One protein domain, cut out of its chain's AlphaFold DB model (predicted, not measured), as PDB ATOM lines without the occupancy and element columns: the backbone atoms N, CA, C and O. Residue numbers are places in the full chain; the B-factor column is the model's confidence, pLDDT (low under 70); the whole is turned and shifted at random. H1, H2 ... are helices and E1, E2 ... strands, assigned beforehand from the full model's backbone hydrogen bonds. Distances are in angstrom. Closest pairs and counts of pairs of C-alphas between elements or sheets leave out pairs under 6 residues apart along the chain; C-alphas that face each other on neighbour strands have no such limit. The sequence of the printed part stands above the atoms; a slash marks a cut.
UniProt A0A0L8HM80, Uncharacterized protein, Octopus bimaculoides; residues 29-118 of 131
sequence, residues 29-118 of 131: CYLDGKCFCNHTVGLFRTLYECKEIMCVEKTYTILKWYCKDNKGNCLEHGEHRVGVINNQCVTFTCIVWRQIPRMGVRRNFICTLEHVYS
ATOM      1  N   CYS A  29      52.509 -33.415  21.581       91.38
ATOM      2  CA  CYS A  29      51.629 -32.296  21.246       91.38
ATOM      3  C   CYS A  29      52.301 -30.967  21.538       91.38
ATOM      4  O   CYS A  29      52.862 -30.776  22.615       91.38
ATOM      5  N   TYR A  30      52.189 -30.032  20.598       90.19
ATOM      6  CA  TYR A  30      52.718 -28.687  20.764       90.19
ATOM      7  C   TYR A  30      51.607 -27.722  21.175       90.19
ATOM      8  O   TYR A  30      50.605 -27.588  20.470       90.19
ATOM      9  N   LEU A  31      51.771 -27.055  22.317       88.06
ATOM     10  CA  LEU A  31      50.801 -26.091  22.836       88.06
ATOM     11  C   LEU A  31      51.529 -24.953  23.571       88.06
ATOM     12  O   LEU A  31      52.376 -25.203  24.424       88.06
ATOM     13  N   ASP A  32      51.222 -23.703  23.207       85.62
ATOM     14  CA  ASP A  32      51.848 -22.467  23.719       85.62
ATOM     15  C   ASP A  32      53.390 -22.503  23.782       85.62
ATOM     16  O   ASP A  32      54.007 -22.073  24.757       85.62
ATOM     17  N   GLY A  33      54.035 -23.031  22.737       84.88
ATOM     18  CA  GLY A  33      55.500 -23.080  22.671       84.88
ATOM     19  C   GLY A  33      56.141 -24.204  23.490       84.88
ATOM     20  O   GLY A  33      57.357 -24.198  23.661       84.88
ATOM     21  N   LYS A  34      55.348 -25.143  24.020       88.19
ATOM     22  CA  LYS A  34      55.819 -26.284  24.811       88.19
ATOM     23  C   LYS A  34      55.465 -27.601  24.137       88.19
ATOM     24  O   LYS A  34      54.386 -27.723  23.552       88.19
ATOM     25  N   CYS A  35      56.356 -28.580  24.262       89.94
ATOM     26  CA  CYS A  35      56.121 -29.951  23.834       89.94
ATOM     27  C   CYS A  35      55.618 -30.798  25.010       89.94
ATOM     28  O   CYS A  35      56.176 -30.766  26.105       89.94
ATOM     29  N   PHE A  36      54.554 -31.558  24.783       91.69
ATOM     30  CA  PHE A  36      53.973 -32.479  25.757       91.69
ATOM     31  C   PHE A  36      54.067 -33.898  25.240       91.69
ATOM     32  O   PHE A  36      53.813 -34.139  24.060       91.69
ATOM     33  N   CYS A  37      54.402 -34.837  26.117       90.62
ATOM     34  CA  CYS A  37      54.620 -36.214  25.712       90.62
ATOM     35  C   CYS A  37      53.345 -36.877  25.186       90.62
ATOM     36  O   CYS A  37      52.239 -36.631  25.672       90.62
ATOM     37  N   ASN A  38      53.497 -37.728  24.173       91.75
ATOM     38  CA  ASN A  38      52.368 -38.436  23.586       91.75
ATOM     39  C   ASN A  38      51.730 -39.416  24.592       91.75
ATOM     40  O   ASN A  38      52.420 -39.974  25.442       91.75
ATOM     41  N   HIS A  39      50.425 -39.651  24.462       91.38
ATOM     42  CA  HIS A  39      49.605 -40.481  25.355       91.38
ATOM     43  C   HIS A  39      49.594 -40.025  26.821       91.38
ATOM     44  O   HIS A  39      49.445 -40.840  27.731       91.38
ATOM     45  N   THR A  40      49.730 -38.719  27.058       92.38
ATOM     46  CA  THR A  40      49.646 -38.143  28.403       92.38
ATOM     47  C   THR A  40      48.345 -37.380  28.601       92.38
ATOM     48  O   THR A  40      47.763 -36.823  27.666       92.38
ATOM     49  N   VAL A  41      47.882 -37.368  29.849       93.88
ATOM     50  CA  VAL A  41      46.756 -36.556  30.302       93.88
ATOM     51  C   VAL A  41      47.223 -35.758  31.500       93.88
ATOM     52  O   VAL A  41      47.857 -36.302  32.403       93.88
ATOM     53  N   GLY A  42      46.894 -34.476  31.529       93.06
ATOM     54  CA  GLY A  42      47.190 -33.668  32.695       93.06
ATOM     55  C   GLY A  42      46.731 -32.235  32.566       93.06
ATOM     56  O   GLY A  42      46.124 -31.812  31.579       93.06
ATOM     57  N   LEU A  43      47.026 -31.477  33.613       93.94
ATOM     58  CA  LEU A  43      46.621 -30.093  33.717       93.94
ATOM     59  C   LEU A  43      47.638 -29.180  33.033       93.94
ATOM     60  O   LEU A  43      48.801 -29.101  33.424       93.94
ATOM     61  N   PHE A  44      47.167 -28.433  32.049       93.62
ATOM     62  CA  PHE A  44      47.883 -27.355  31.401       93.62
ATOM     63  C   PHE A  44      47.386 -26.005  31.932       93.62
ATOM     64  O   PHE A  44      46.195 -25.690  31.872       93.62
ATOM     65  N   ARG A  45      48.300 -25.201  32.478       91.94
ATOM     66  CA  ARG A  45      48.004 -23.890  33.072       91.94
ATOM     67  C   ARG A  45      48.459 -22.783  32.127       91.94
ATOM     68  O   ARG A  45      49.653 -22.646  31.873       91.94
ATOM     69  N   THR A  46      47.524 -21.962  31.662       89.12
ATOM     70  CA  THR A  46      47.840 -20.734  30.921       89.12
ATOM     71  C   THR A  46      47.977 -19.562  31.892       89.12
ATOM     72  O   THR A  46      47.979 -19.731  33.117       89.12
ATOM     73  N   LEU A  47      48.077 -18.339  31.368       84.50
ATOM     74  CA  LEU A  47      48.077 -17.133  32.191       84.50
ATOM     75  C   LEU A  47      46.766 -16.964  32.979       84.50
ATOM     76  O   LEU A  47      46.835 -16.635  34.165       84.50
ATOM     77  N   TYR A  48      45.613 -17.259  32.368       83.31
ATOM     78  CA  TYR A  48      44.284 -16.908  32.898       83.31
ATOM     79  C   TYR A  48      43.400 -18.102  33.273       83.31
ATOM     80  O   TYR A  48      42.412 -17.937  33.985       83.31
ATOM     81  N   GLU A  49      43.728 -19.302  32.809       88.69
ATOM     82  CA  GLU A  49      42.870 -20.479  32.942       88.69
ATOM     83  C   GLU A  49      43.698 -21.754  33.075       88.69
ATOM     84  O   GLU A  49      44.903 -21.768  32.807       88.69
ATOM     85  N   CYS A  50      43.040 -22.837  33.479       93.88
ATOM     86  CA  CYS A  50      43.624 -24.163  33.376       93.88
ATOM     87  C   CYS A  50      42.738 -25.071  32.534       93.88
ATOM     88  O   CYS A  50      41.511 -24.946  32.523       93.88
ATOM     89  N   LYS A  51      43.380 -26.002  31.842       94.38
ATOM     90  CA  LYS A  51      42.755 -26.995  30.977       94.38
ATOM     91  C   LYS A  51      43.292 -28.352  31.366       94.38
ATOM     92  O   LYS A  51      44.501 -28.514  31.457       94.38
ATOM     93  N   GLU A  52      42.425 -29.323  31.567       95.06
ATOM     94  CA  GLU A  52      42.859 -30.712  31.505       95.06
ATOM     95  C   GLU A  52      42.884 -31.105  30.035       95.06
ATOM     96  O   GLU A  52      41.876 -30.972  29.334       95.06
ATOM     97  N   ILE A  53      44.056 -31.506  29.555       95.44
ATOM     98  CA  ILE A  53      44.271 -31.863  28.160       95.44
ATOM     99  C   ILE A  53      44.767 -33.298  28.063       95.44
ATOM    100  O   ILE A  53      45.465 -33.791  28.946       95.44
ATOM    101  N   MET A  54      44.410 -33.942  26.961       95.38
ATOM    102  CA  MET A  54      44.939 -35.231  26.546       95.38
ATOM    103  C   MET A  54      45.733 -35.035  25.263       95.38
ATOM    104  O   MET A  54      45.203 -34.479  24.302       95.38
ATOM    105  N   CYS A  55      46.979 -35.493  25.251       94.31
ATOM    106  CA  CYS A  55      47.842 -35.480  24.081       94.31
ATOM    107  C   CYS A  55      47.895 -36.869  23.437       94.31
ATOM    108  O   CYS A  55      48.362 -37.812  24.071       94.31
ATOM    109  N   VAL A  56      47.433 -37.002  22.190       92.88
ATOM    110  CA  VAL A  56      47.472 -38.252  21.413       92.88
ATOM    111  C   VAL A  56      47.819 -37.944  19.958       92.88
ATOM    112  O   VAL A  56      47.194 -37.098  19.325       92.88
ATOM    113  N   GLU A  57      48.823 -38.636  19.422       88.00
ATOM    114  CA  GLU A  57      49.222 -38.588  18.008       88.00
ATOM    115  C   GLU A  57      49.424 -37.153  17.491       88.00
ATOM    116  O   GLU A  57      48.886 -36.745  16.463       88.00
ATOM    117  N   LYS A  58      50.204 -36.360  18.239       86.25
ATOM    118  CA  LYS A  58      50.505 -34.940  17.960       86.25
ATOM    119  C   LYS A  58      49.306 -33.987  18.019       86.25
ATOM    120  O   LYS A  58      49.462 -32.790  17.789       86.25
ATOM    121  N   THR A  59      48.133 -34.488  18.387       89.88
ATOM    122  CA  THR A  59      46.908 -33.711  18.557       89.88
ATOM    123  C   THR A  59      46.550 -33.638  20.034       89.88
ATOM    124  O   THR A  59      46.632 -34.631  20.754       89.88
ATOM    125  N   TYR A  60      46.123 -32.469  20.508       93.19
ATOM    126  CA  TYR A  60      45.597 -32.341  21.863       93.19
ATOM    127  C   TYR A  60      44.077 -32.193  21.844       93.19
ATOM    128  O   TYR A  60      43.501 -31.534  20.980       93.19
ATOM    129  N   THR A  61      43.424 -32.784  22.838       94.50
ATOM    130  CA  THR A  61      42.002 -32.574  23.123       94.50
ATOM    131  C   THR A  61      41.861 -31.947  24.495       94.50
ATOM    132  O   THR A  61      42.499 -32.390  25.448       94.50
ATOM    133  N   ILE A  62      41.017 -30.923  24.613       94.62
ATOM    134  CA  ILE A  62      40.674 -30.347  25.914       94.62
ATOM    135  C   ILE A  62      39.533 -31.167  26.511       94.62
ATOM    136  O   ILE A  62      38.445 -31.223  25.940       94.62
ATOM    137  N   LEU A  63      39.785 -31.784  27.662       94.38
ATOM    138  CA  LEU A  63      38.811 -32.595  28.388       94.38
ATOM    139  C   LEU A  63      37.948 -31.729  29.308       94.38
ATOM    140  O   LEU A  63      36.726 -31.871  29.338       94.38
ATOM    141  N   LYS A  64      38.576 -30.805  30.046       94.62
ATOM    142  CA  LYS A  64      37.893 -29.982  31.050       94.62
ATOM    143  C   LYS A  64      38.541 -28.610  31.196       94.62
ATOM    144  O   LYS A  64      39.751 -28.459  31.038       94.62
ATOM    145  N   TRP A  65      37.721 -27.607  31.507       95.19
ATOM    146  CA  TRP A  65      38.149 -26.229  31.754       95.19
ATOM    147  C   TRP A  65      37.989 -25.886  33.229       95.19
ATOM    148  O   TRP A  65      37.014 -26.287  33.865       95.19
ATOM    149  N   TYR A  66      38.930 -25.104  33.743       95.00
ATOM    150  CA  TYR A  66      39.005 -24.705  35.140       95.00
ATOM    151  C   TYR A  66      39.296 -23.215  35.227       95.00
ATOM    152  O   TYR A  66      40.046 -22.655  34.419       95.00
ATOM    153  N   CYS A  67      38.753 -22.572  36.252       93.44
ATOM    154  CA  CYS A  67      39.150 -21.209  36.565       93.44
ATOM    155  C   CYS A  67      40.521 -21.229  37.230       93.44
ATOM    156  O   CYS A  67      40.770 -22.058  38.105       93.44
ATOM    157  N   LYS A  68      41.393 -20.294  36.859       91.44
ATOM    158  CA  LYS A  68      42.663 -20.098  37.548       91.44
ATOM    159  C   LYS A  68      42.505 -19.007  38.597       91.44
ATOM    160  O   LYS A  68      41.960 -17.940  38.315       91.44
ATOM    161  N   ASP A  69      42.955 -19.284  39.810       86.75
ATOM    162  CA  ASP A  69      43.001 -18.290  40.873       86.75
ATOM    163  C   ASP A  69      44.331 -17.505  40.870       86.75
ATOM    164  O   ASP A  69      45.267 -17.816  40.129       86.75
ATOM    165  N   ASN A  70      44.442 -16.484  41.723       80.31
ATOM    166  CA  ASN A  70      45.637 -15.629  41.785       80.31
ATOM    167  C   ASN A  70      46.904 -16.354  42.276       80.31
ATOM    168  O   ASN A  70      48.001 -15.828  42.110       80.31
ATOM    169  N   LYS A  71      46.773 -17.536  42.890       80.62
ATOM    170  CA  LYS A  71      47.901 -18.377  43.317       80.62
ATOM    171  C   LYS A  71      48.236 -19.458  42.283       80.62
ATOM    172  O   LYS A  71      49.169 -20.224  42.491       80.62
ATOM    173  N   GLY A  72      47.502 -19.516  41.172       85.94
ATOM    174  CA  GLY A  72      47.685 -20.504  40.118       85.94
ATOM    175  C   GLY A  72      46.997 -21.845  40.371       85.94
ATOM    176  O   GLY A  72      47.228 -22.780  39.600       85.94
ATOM    177  N   ASN A  73      46.140 -21.965  41.392       88.12
ATOM    178  CA  ASN A  73      45.317 -23.164  41.530       88.12
ATOM    179  C   ASN A  73      44.189 -23.151  40.504       88.12
ATOM    180  O   ASN A  73      43.701 -22.103  40.077       88.12
ATOM    181  N   CYS A  74      43.765 -24.355  40.147       91.19
ATOM    182  CA  CYS A  74      42.734 -24.596  39.158       91.19
ATOM    183  C   CYS A  74      41.489 -25.082  39.886       91.19
ATOM    184  O   CYS A  74      41.545 -26.103  40.573       91.19
ATOM    185  N   LEU A  75      40.419 -24.303  39.772       91.50
ATOM    186  CA  LEU A  75      39.152 -24.520  40.453       91.50
ATOM    187  C   LEU A  75      38.139 -25.116  39.485       91.50
ATOM    188  O   LEU A  75      38.013 -24.656  38.345       91.50
ATOM    189  N   GLU A  76      37.412 -26.123  39.949       92.81
ATOM    190  CA  GLU A  76      36.338 -26.721  39.166       92.81
ATOM    191  C   GLU A  76      35.098 -25.829  39.138       92.81
ATOM    192  O   GLU A  76      34.888 -24.981  40.006       92.81
ATOM    193  N   HIS A  77      34.231 -26.041  38.148       93.50
ATOM    194  CA  HIS A  77      32.958 -25.339  38.101       93.50
ATOM    195  C   HIS A  77      32.146 -25.552  39.390       93.50
ATOM    196  O   HIS A  77      31.933 -26.682  39.816       93.50
ATOM    197  N   GLY A  78      31.674 -24.455  39.984       91.75
ATOM    198  CA  GLY A  78      30.911 -24.465  41.229       91.75
ATOM    199  C   GLY A  78      31.776 -24.443  42.488       91.75
ATOM    200  O   GLY A  78      31.244 -24.211  43.568       91.75
ATOM    201  N   GLU A  79      33.099 -24.612  42.385       91.81
ATOM    202  CA  GLU A  79      33.962 -24.454  43.551       91.81
ATOM    203  C   GLU A  79      34.002 -23.002  44.025       91.81
ATOM    204  O   GLU A  79      34.064 -22.051  43.232       91.81
ATOM    205  N   HIS A  80      34.018 -22.854  45.348       89.75
ATOM    206  CA  HIS A  80      34.075 -21.573  46.027       89.75
ATOM    207  C   HIS A  80      35.365 -21.437  46.831       89.75
ATOM    208  O   HIS A  80      35.831 -22.385  47.465       89.75
ATOM    209  N   ARG A  81      35.927 -20.229  46.851       88.56
ATOM    210  CA  ARG A  81      37.072 -19.871  47.692       88.56
ATOM    211  C   ARG A  81      36.810 -18.544  48.371       88.56
ATOM    212  O   ARG A  81      36.353 -17.606  47.732       88.56
ATOM    213  N   VAL A  82      37.119 -18.450  49.653       89.62
ATOM    214  CA  VAL A  82      37.084 -17.177  50.377       89.62
ATOM    215  C   VAL A  82      38.445 -16.496  50.303       89.62
ATOM    216  O   VAL A  82      39.484 -17.156  50.233       89.62
ATOM    217  N   GLY A  83      38.445 -15.170  50.308       88.19
ATOM    218  CA  GLY A  83      39.666 -14.379  50.339       88.19
ATOM    219  C   GLY A  83      39.396 -12.905  50.597       88.19
ATOM    220  O   GLY A  83      38.280 -12.504  50.932       88.19
ATOM    221  N   VAL A  84      40.437 -12.092  50.438       87.56
ATOM    222  CA  VAL A  84      40.383 -10.647  50.669       87.56
ATOM    223  C   VAL A  84      40.945  -9.919  49.452       87.56
ATOM    224  O   VAL A  84      42.038 -10.234  48.987       87.56
ATOM    225  N   ILE A  85      40.204  -8.933  48.943       86.25
ATOM    226  CA  ILE A  85      40.654  -8.002  47.897       86.25
ATOM    227  C   ILE A  85      40.428  -6.587  48.412       86.25
ATOM    228  O   ILE A  85      39.313  -6.265  48.809       86.25
ATOM    229  N   ASN A  86      41.448  -5.725  48.370       86.75
ATOM    230  CA  ASN A  86      41.331  -4.308  48.745       86.75
ATOM    231  C   ASN A  86      40.627  -4.100  50.102       86.75
ATOM    232  O   ASN A  86      39.726  -3.273  50.224       86.75
ATOM    233  N   ASN A  87      41.013  -4.895  51.108       84.75
ATOM    234  CA  ASN A  87      40.428  -4.896  52.455       84.75
ATOM    235  C   ASN A  87      38.928  -5.266  52.523       84.75
ATOM    236  O   ASN A  87      38.261  -4.999  53.518       84.75
ATOM    237  N   GLN A  88      38.387  -5.886  51.471       89.69
ATOM    238  CA  GLN A  88      37.026  -6.410  51.418       89.69
ATOM    239  C   GLN A  88      37.051  -7.933  51.392       89.69
ATOM    240  O   GLN A  88      37.775  -8.546  50.604       89.69
ATOM    241  N   CYS A  89      36.216  -8.542  52.227       91.94
ATOM    242  CA  CYS A  89      36.022  -9.982  52.238       91.94
ATOM    243  C   CYS A  89      35.180 -10.409  51.045       91.94
ATOM    244  O   CYS A  89      34.137  -9.820  50.759       91.94
ATOM    245  N   VAL A  90      35.660 -11.406  50.310       92.38
ATOM    246  CA  VAL A  90      35.047 -11.864  49.066       92.38
ATOM    247  C   VAL A  90      34.985 -13.383  49.010       92.38
ATOM    248  O   VAL A  90      35.870 -14.077  49.512       92.38
ATOM    249  N   THR A  91      33.958 -13.888  48.338       92.12
ATOM    250  CA  THR A  91      33.876 -15.271  47.876       92.12
ATOM    251  C   THR A  91      34.069 -15.290  46.367       92.12
ATOM    252  O   THR A  91      33.300 -14.686  45.617       92.12
ATOM    253  N   PHE A  92      35.097 -15.996  45.928       91.62
ATOM    254  CA  PHE A  92      35.317 -16.378  44.548       91.62
ATOM    255  C   PHE A  92      34.509 -17.628  44.230       91.62
ATOM    256  O   PHE A  92      34.477 -18.558  45.031       91.62
ATOM    257  N   THR A  93      33.897 -17.664  43.055       94.12
ATOM    258  CA  THR A  93      33.174 -18.827  42.540       94.12
ATOM    259  C   THR A  93      33.652 -19.108  41.133       94.12
ATOM    260  O   THR A  93      33.595 -18.216  40.284       94.12
ATOM    261  N   CYS A  94      34.067 -20.338  40.848       94.38
ATOM    262  CA  CYS A  94      34.407 -20.699  39.482       94.38
ATOM    263  C   CYS A  94      33.153 -20.991  38.649       94.38
ATOM    264  O   CYS A  94      32.355 -21.881  38.951       94.38
ATOM    265  N   ILE A  95      32.985 -20.252  37.557       94.81
ATOM    266  CA  ILE A  95      31.873 -20.399  36.621       94.81
ATOM    267  C   ILE A  95      32.452 -20.795  35.268       94.81
ATOM    268  O   ILE A  95      33.167 -20.014  34.651       94.81
ATOM    269  N   VAL A  96      32.126 -21.994  34.792       94.50
ATOM    270  CA  VAL A  96      32.508 -22.459  33.458       94.50
ATOM    271  C   VAL A  96      31.239 -22.526  32.629       94.50
ATOM    272  O   VAL A  96      30.405 -23.404  32.827       94.50
ATOM    273  N   TRP A  97      31.067 -21.578  31.713       93.50
ATOM    274  CA  TRP A  97      29.898 -21.535  30.840       93.50
ATOM    275  C   TRP A  97      30.336 -21.639  29.389       93.50
ATOM    276  O   TRP A  97      31.159 -20.846  28.942       93.50
ATOM    277  N   ARG A  98      29.797 -22.624  28.660       92.25
ATOM    278  CA  ARG A  98      30.169 -22.901  27.260       92.25
ATOM    279  C   ARG A  98      31.691 -22.933  27.054       92.25
ATOM    280  O   ARG A  98      32.198 -22.274  26.158       92.25
ATOM    281  N   GLN A  99      32.403 -23.672  27.912       90.88
ATOM    282  CA  GLN A  99      33.870 -23.816  27.876       90.88
ATOM    283  C   GLN A  99      34.662 -22.526  28.156       90.88
ATOM    284  O   GLN A  99      35.871 -22.502  27.977       90.88
ATOM    285  N   ILE A 100      34.014 -21.462  28.634       92.12
ATOM    286  CA  ILE A 100      34.679 -20.221  29.036       92.12
ATOM    287  C   ILE A 100      34.759 -20.201  30.569       92.12
ATOM    288  O   ILE A 100      33.726 -19.986  31.220       92.12
ATOM    289  N   PRO A 101      35.940 -20.433  31.171       94.19
ATOM    290  CA  PRO A 101      36.118 -20.336  32.612       94.19
ATOM    291  C   PRO A 101      36.188 -18.868  33.050       94.19
ATOM    292  O   PRO A 101      36.904 -18.051  32.472       94.19
ATOM    293  N   ARG A 102      35.432 -18.513  34.089       92.56
ATOM    294  CA  ARG A 102      35.402 -17.170  34.678       92.56
ATOM    295  C   ARG A 102      35.350 -17.246  36.192       92.56
ATOM    296  O   ARG A 102      34.556 -17.992  36.761       92.56
ATOM    297  N   MET A 103      36.141 -16.400  36.843       91.88
ATOM    298  CA  MET A 103      36.052 -16.214  38.284       91.88
ATOM    299  C   MET A 103      34.965 -15.187  38.611       91.88
ATOM    300  O   MET A 103      35.119 -13.998  38.339       91.88
ATOM    301  N   GLY A 104      33.858 -15.643  39.189       92.31
ATOM    302  CA  GLY A 104      32.866 -14.766  39.802       92.31
ATOM    303  C   GLY A 104      33.367 -14.274  41.155       92.31
ATOM    304  O   GLY A 104      33.959 -15.044  41.905       92.31
ATOM    305  N   VAL A 105      33.123 -13.005  41.485       92.19
ATOM    306  CA  VAL A 105      33.516 -12.412  42.771       92.19
ATOM    307  C   VAL A 105      32.277 -11.857  43.457       92.19
ATOM    308  O   VAL A 105      31.608 -10.973  42.924       92.19
ATOM    309  N   ARG A 106      31.978 -12.353  44.655       93.94
ATOM    310  CA  ARG A 106      30.910 -11.839  45.515       93.94
ATOM    311  C   ARG A 106      31.524 -11.169  46.734       93.94
ATOM    312  O   ARG A 106      32.312 -11.790  47.436       93.94
ATOM    313  N   ARG A 107      31.147  -9.920  47.007       93.75
ATOM    314  CA  ARG A 107      31.527  -9.237  48.251       93.75
ATOM    315  C   ARG A 107      30.701  -9.769  49.414       93.75
ATOM    316  O   ARG A 107      29.482  -9.896  49.304       93.75
ATOM    317  N   ASN A 108      31.379 -10.020  50.522       91.12
ATOM    318  CA  ASN A 108      30.789 -10.397  51.791       91.12
ATOM    319  C   ASN A 108      30.833  -9.187  52.722       91.12
ATOM    320  O   ASN A 108      31.871  -8.547  52.882       91.12
ATOM    321  N   PHE A 109      29.695  -8.877  53.340       88.44
ATOM    322  CA  PHE A 109      29.593  -7.777  54.302       88.44
ATOM    323  C   PHE A 109      30.328  -8.073  55.614       88.44
ATOM    324  O   PHE A 109      30.691  -7.148  56.332       88.44
ATOM    325  N   ILE A 110      30.545  -9.354  55.923       88.62
ATOM    326  CA  ILE A 110      31.189  -9.814  57.151       88.62
ATOM    327  C   ILE A 110      32.362 -10.720  56.784       88.62
ATOM    328  O   ILE A 110      32.220 -11.667  56.008       88.62
ATOM    329  N   CYS A 111      33.516 -10.427  57.372       88.00
ATOM    330  CA  CYS A 111      34.704 -11.260  57.294       88.00
ATOM    331  C   CYS A 111      34.633 -12.373  58.336       88.00
ATOM    332  O   CYS A 111      34.488 -12.107  59.526       88.00
ATOM    333  N   THR A 112      34.777 -13.618  57.897       87.44
ATOM    334  CA  THR A 112      35.018 -14.746  58.808       87.44
ATOM    335  C   THR A 112      36.519 -14.939  59.012       87.44
ATOM    336  O   THR A 112      37.328 -14.443  58.224       87.44
ATOM    337  N   LEU A 113      36.908 -15.705  60.036       84.88
ATOM    338  CA  LEU A 113      38.310 -16.087  60.243       84.88
ATOM    339  C   LEU A 113      38.913 -16.753  58.999       84.88
ATOM    340  O   LEU A 113      40.072 -16.517  58.685       84.88
ATOM    341  N   GLU A 114      38.121 -17.515  58.245       83.44
ATOM    342  CA  GLU A 114      38.572 -18.137  56.999       83.44
ATOM    343  C   GLU A 114      38.944 -17.117  55.922       83.44
ATOM    344  O   GLU A 114      39.831 -17.390  55.128       83.44
ATOM    345  N   HIS A 115      38.318 -15.937  55.887       84.00
ATOM    346  CA  HIS A 115      38.733 -14.889  54.953       84.00
ATOM    347  C   HIS A 115      40.140 -14.393  55.295       84.00
ATOM    348  O   HIS A 115      40.981 -14.267  54.405       84.00
ATOM    349  N   VAL A 116      40.396 -14.172  56.588       76.69
ATOM    350  CA  VAL A 116      41.665 -13.648  57.116       76.69
ATOM    351  C   VAL A 116      42.789 -14.678  56.993       76.69
ATOM    352  O   VAL A 116      43.882 -14.352  56.544       76.69
ATOM    353  N   TYR A 117      42.504 -15.930  57.342       78.75
ATOM    354  CA  TYR A 117      43.467 -17.031  57.370       78.75
ATOM    355  C   TYR A 117      43.318 -17.974  56.179       78.75
ATOM    356  O   TYR A 117      43.638 -19.152  56.298       78.75
ATOM    357  N   SER A 118      42.789 -17.507  55.048       66.75
ATOM    358  CA  SER A 118      42.484 -18.376  53.907       66.75
ATOM    359  C   SER A 118      43.745 -19.096  53.404       66.75
ATOM    360  O   SER A 118      44.541 -18.569  52.622       66.75
TER     361      SER A 118
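This is residues 29 to 118 of the 131 residues of an uncharacterized protein of Octopus bimaculoides (UniProt A0A0L8HM80). Two small three-stranded sheets follow one another along a rod, E3, E4 and E5 in one half and E6, E7 and E8 in the other, and they meet near the rod's middle, where the last part of E5 comes up to E7 and E8. The small hairpin of E1 and E2 packs at the far end of the first sheet, beside the link of E4 and E5, and the short helix H1 sits by the far end of the second sheet. The printed part has 90 residues, with eight named strands, E1 to E8, followed by one named helix, H1; the three sheets, E1 - E2, E3 - E4 - E5 and E6 - E7 - E8, are antiparallel. The class is mostly strand, and the whole is loose, with a radius of gyration of the C-alphas of 16.0 A and spans of 52 by 23 by 17 A.

E1, residues 29 to 31, begins at C-alpha 29 (51.629, -32.296, 21.246) and measures 6.5 A. E2 is residues 34 to 37, 10.0 A, and E3 residues 40 to 45, 15.1 A. E4, residues 49 to 56, measures 21.7 A. E5, residues 59 to 68, measures 23.7 A, bends by 68 degrees at residue 64 and ends at C-alpha 68 (42.663, -20.098, 37.548). E6 is residues 80 to 85, 15.2 A; E7 is residues 88 to 97, 26.5 A; E8 is residues 100 to 107, 22.4 A. H1, residues 113 to 116, measures 5.2 A and ends at C-alpha 116 (41.665, -13.648, 57.116).

E1 and E2 form a hairpin, with N 29 and O 36 2.9 A apart, within hydrogen-bond range. The closest C-alphas of E1 and E5 are those of Cys 29 and Thr 59, 5.6 A apart. E3, E4 and E5 form a meander, each strand the antiparallel neighbour of the one before, in a strongly twisted sheet. Within hydrogen-bond range are N 44 and O 51 of E3 and E4, 2.7 A, and N 52 and O 64 of E4 and E5, 2.9 A. The closest C-alphas of E5 and E8 are those of Cys 67 and Pro 101, 5.1 A apart, and those of E5 and E7 are Cys 67 and Cys 94, 5.6 A apart. E6, E7 and E8 form a second meander, also strongly twisted, with N 92 and O 81, 2.7 A, and N 93 and O 104, 2.9 A, within hydrogen-bond range. H1 only grazes this sheet with residues 114 to 116; the C-alphas of Gly 83 and His 115, the closest of E6 and H1, are 4.7 A apart. H1 is too short for an O i to N i+4 pair, and its one O i to N i+3 pair is within range.

The C-alphas of Glu 57 and Ile 110, the two farthest apart, are 51.8 A from each other. The link E5 to E6, 11 residues, is long, and its residues 74 to 75 pair antiparallel with residues 67 to 68 of E5; the other links are tight. The printed part has no cut. Its mean pLDDT is 90.1, and residue 118 alone is under 70.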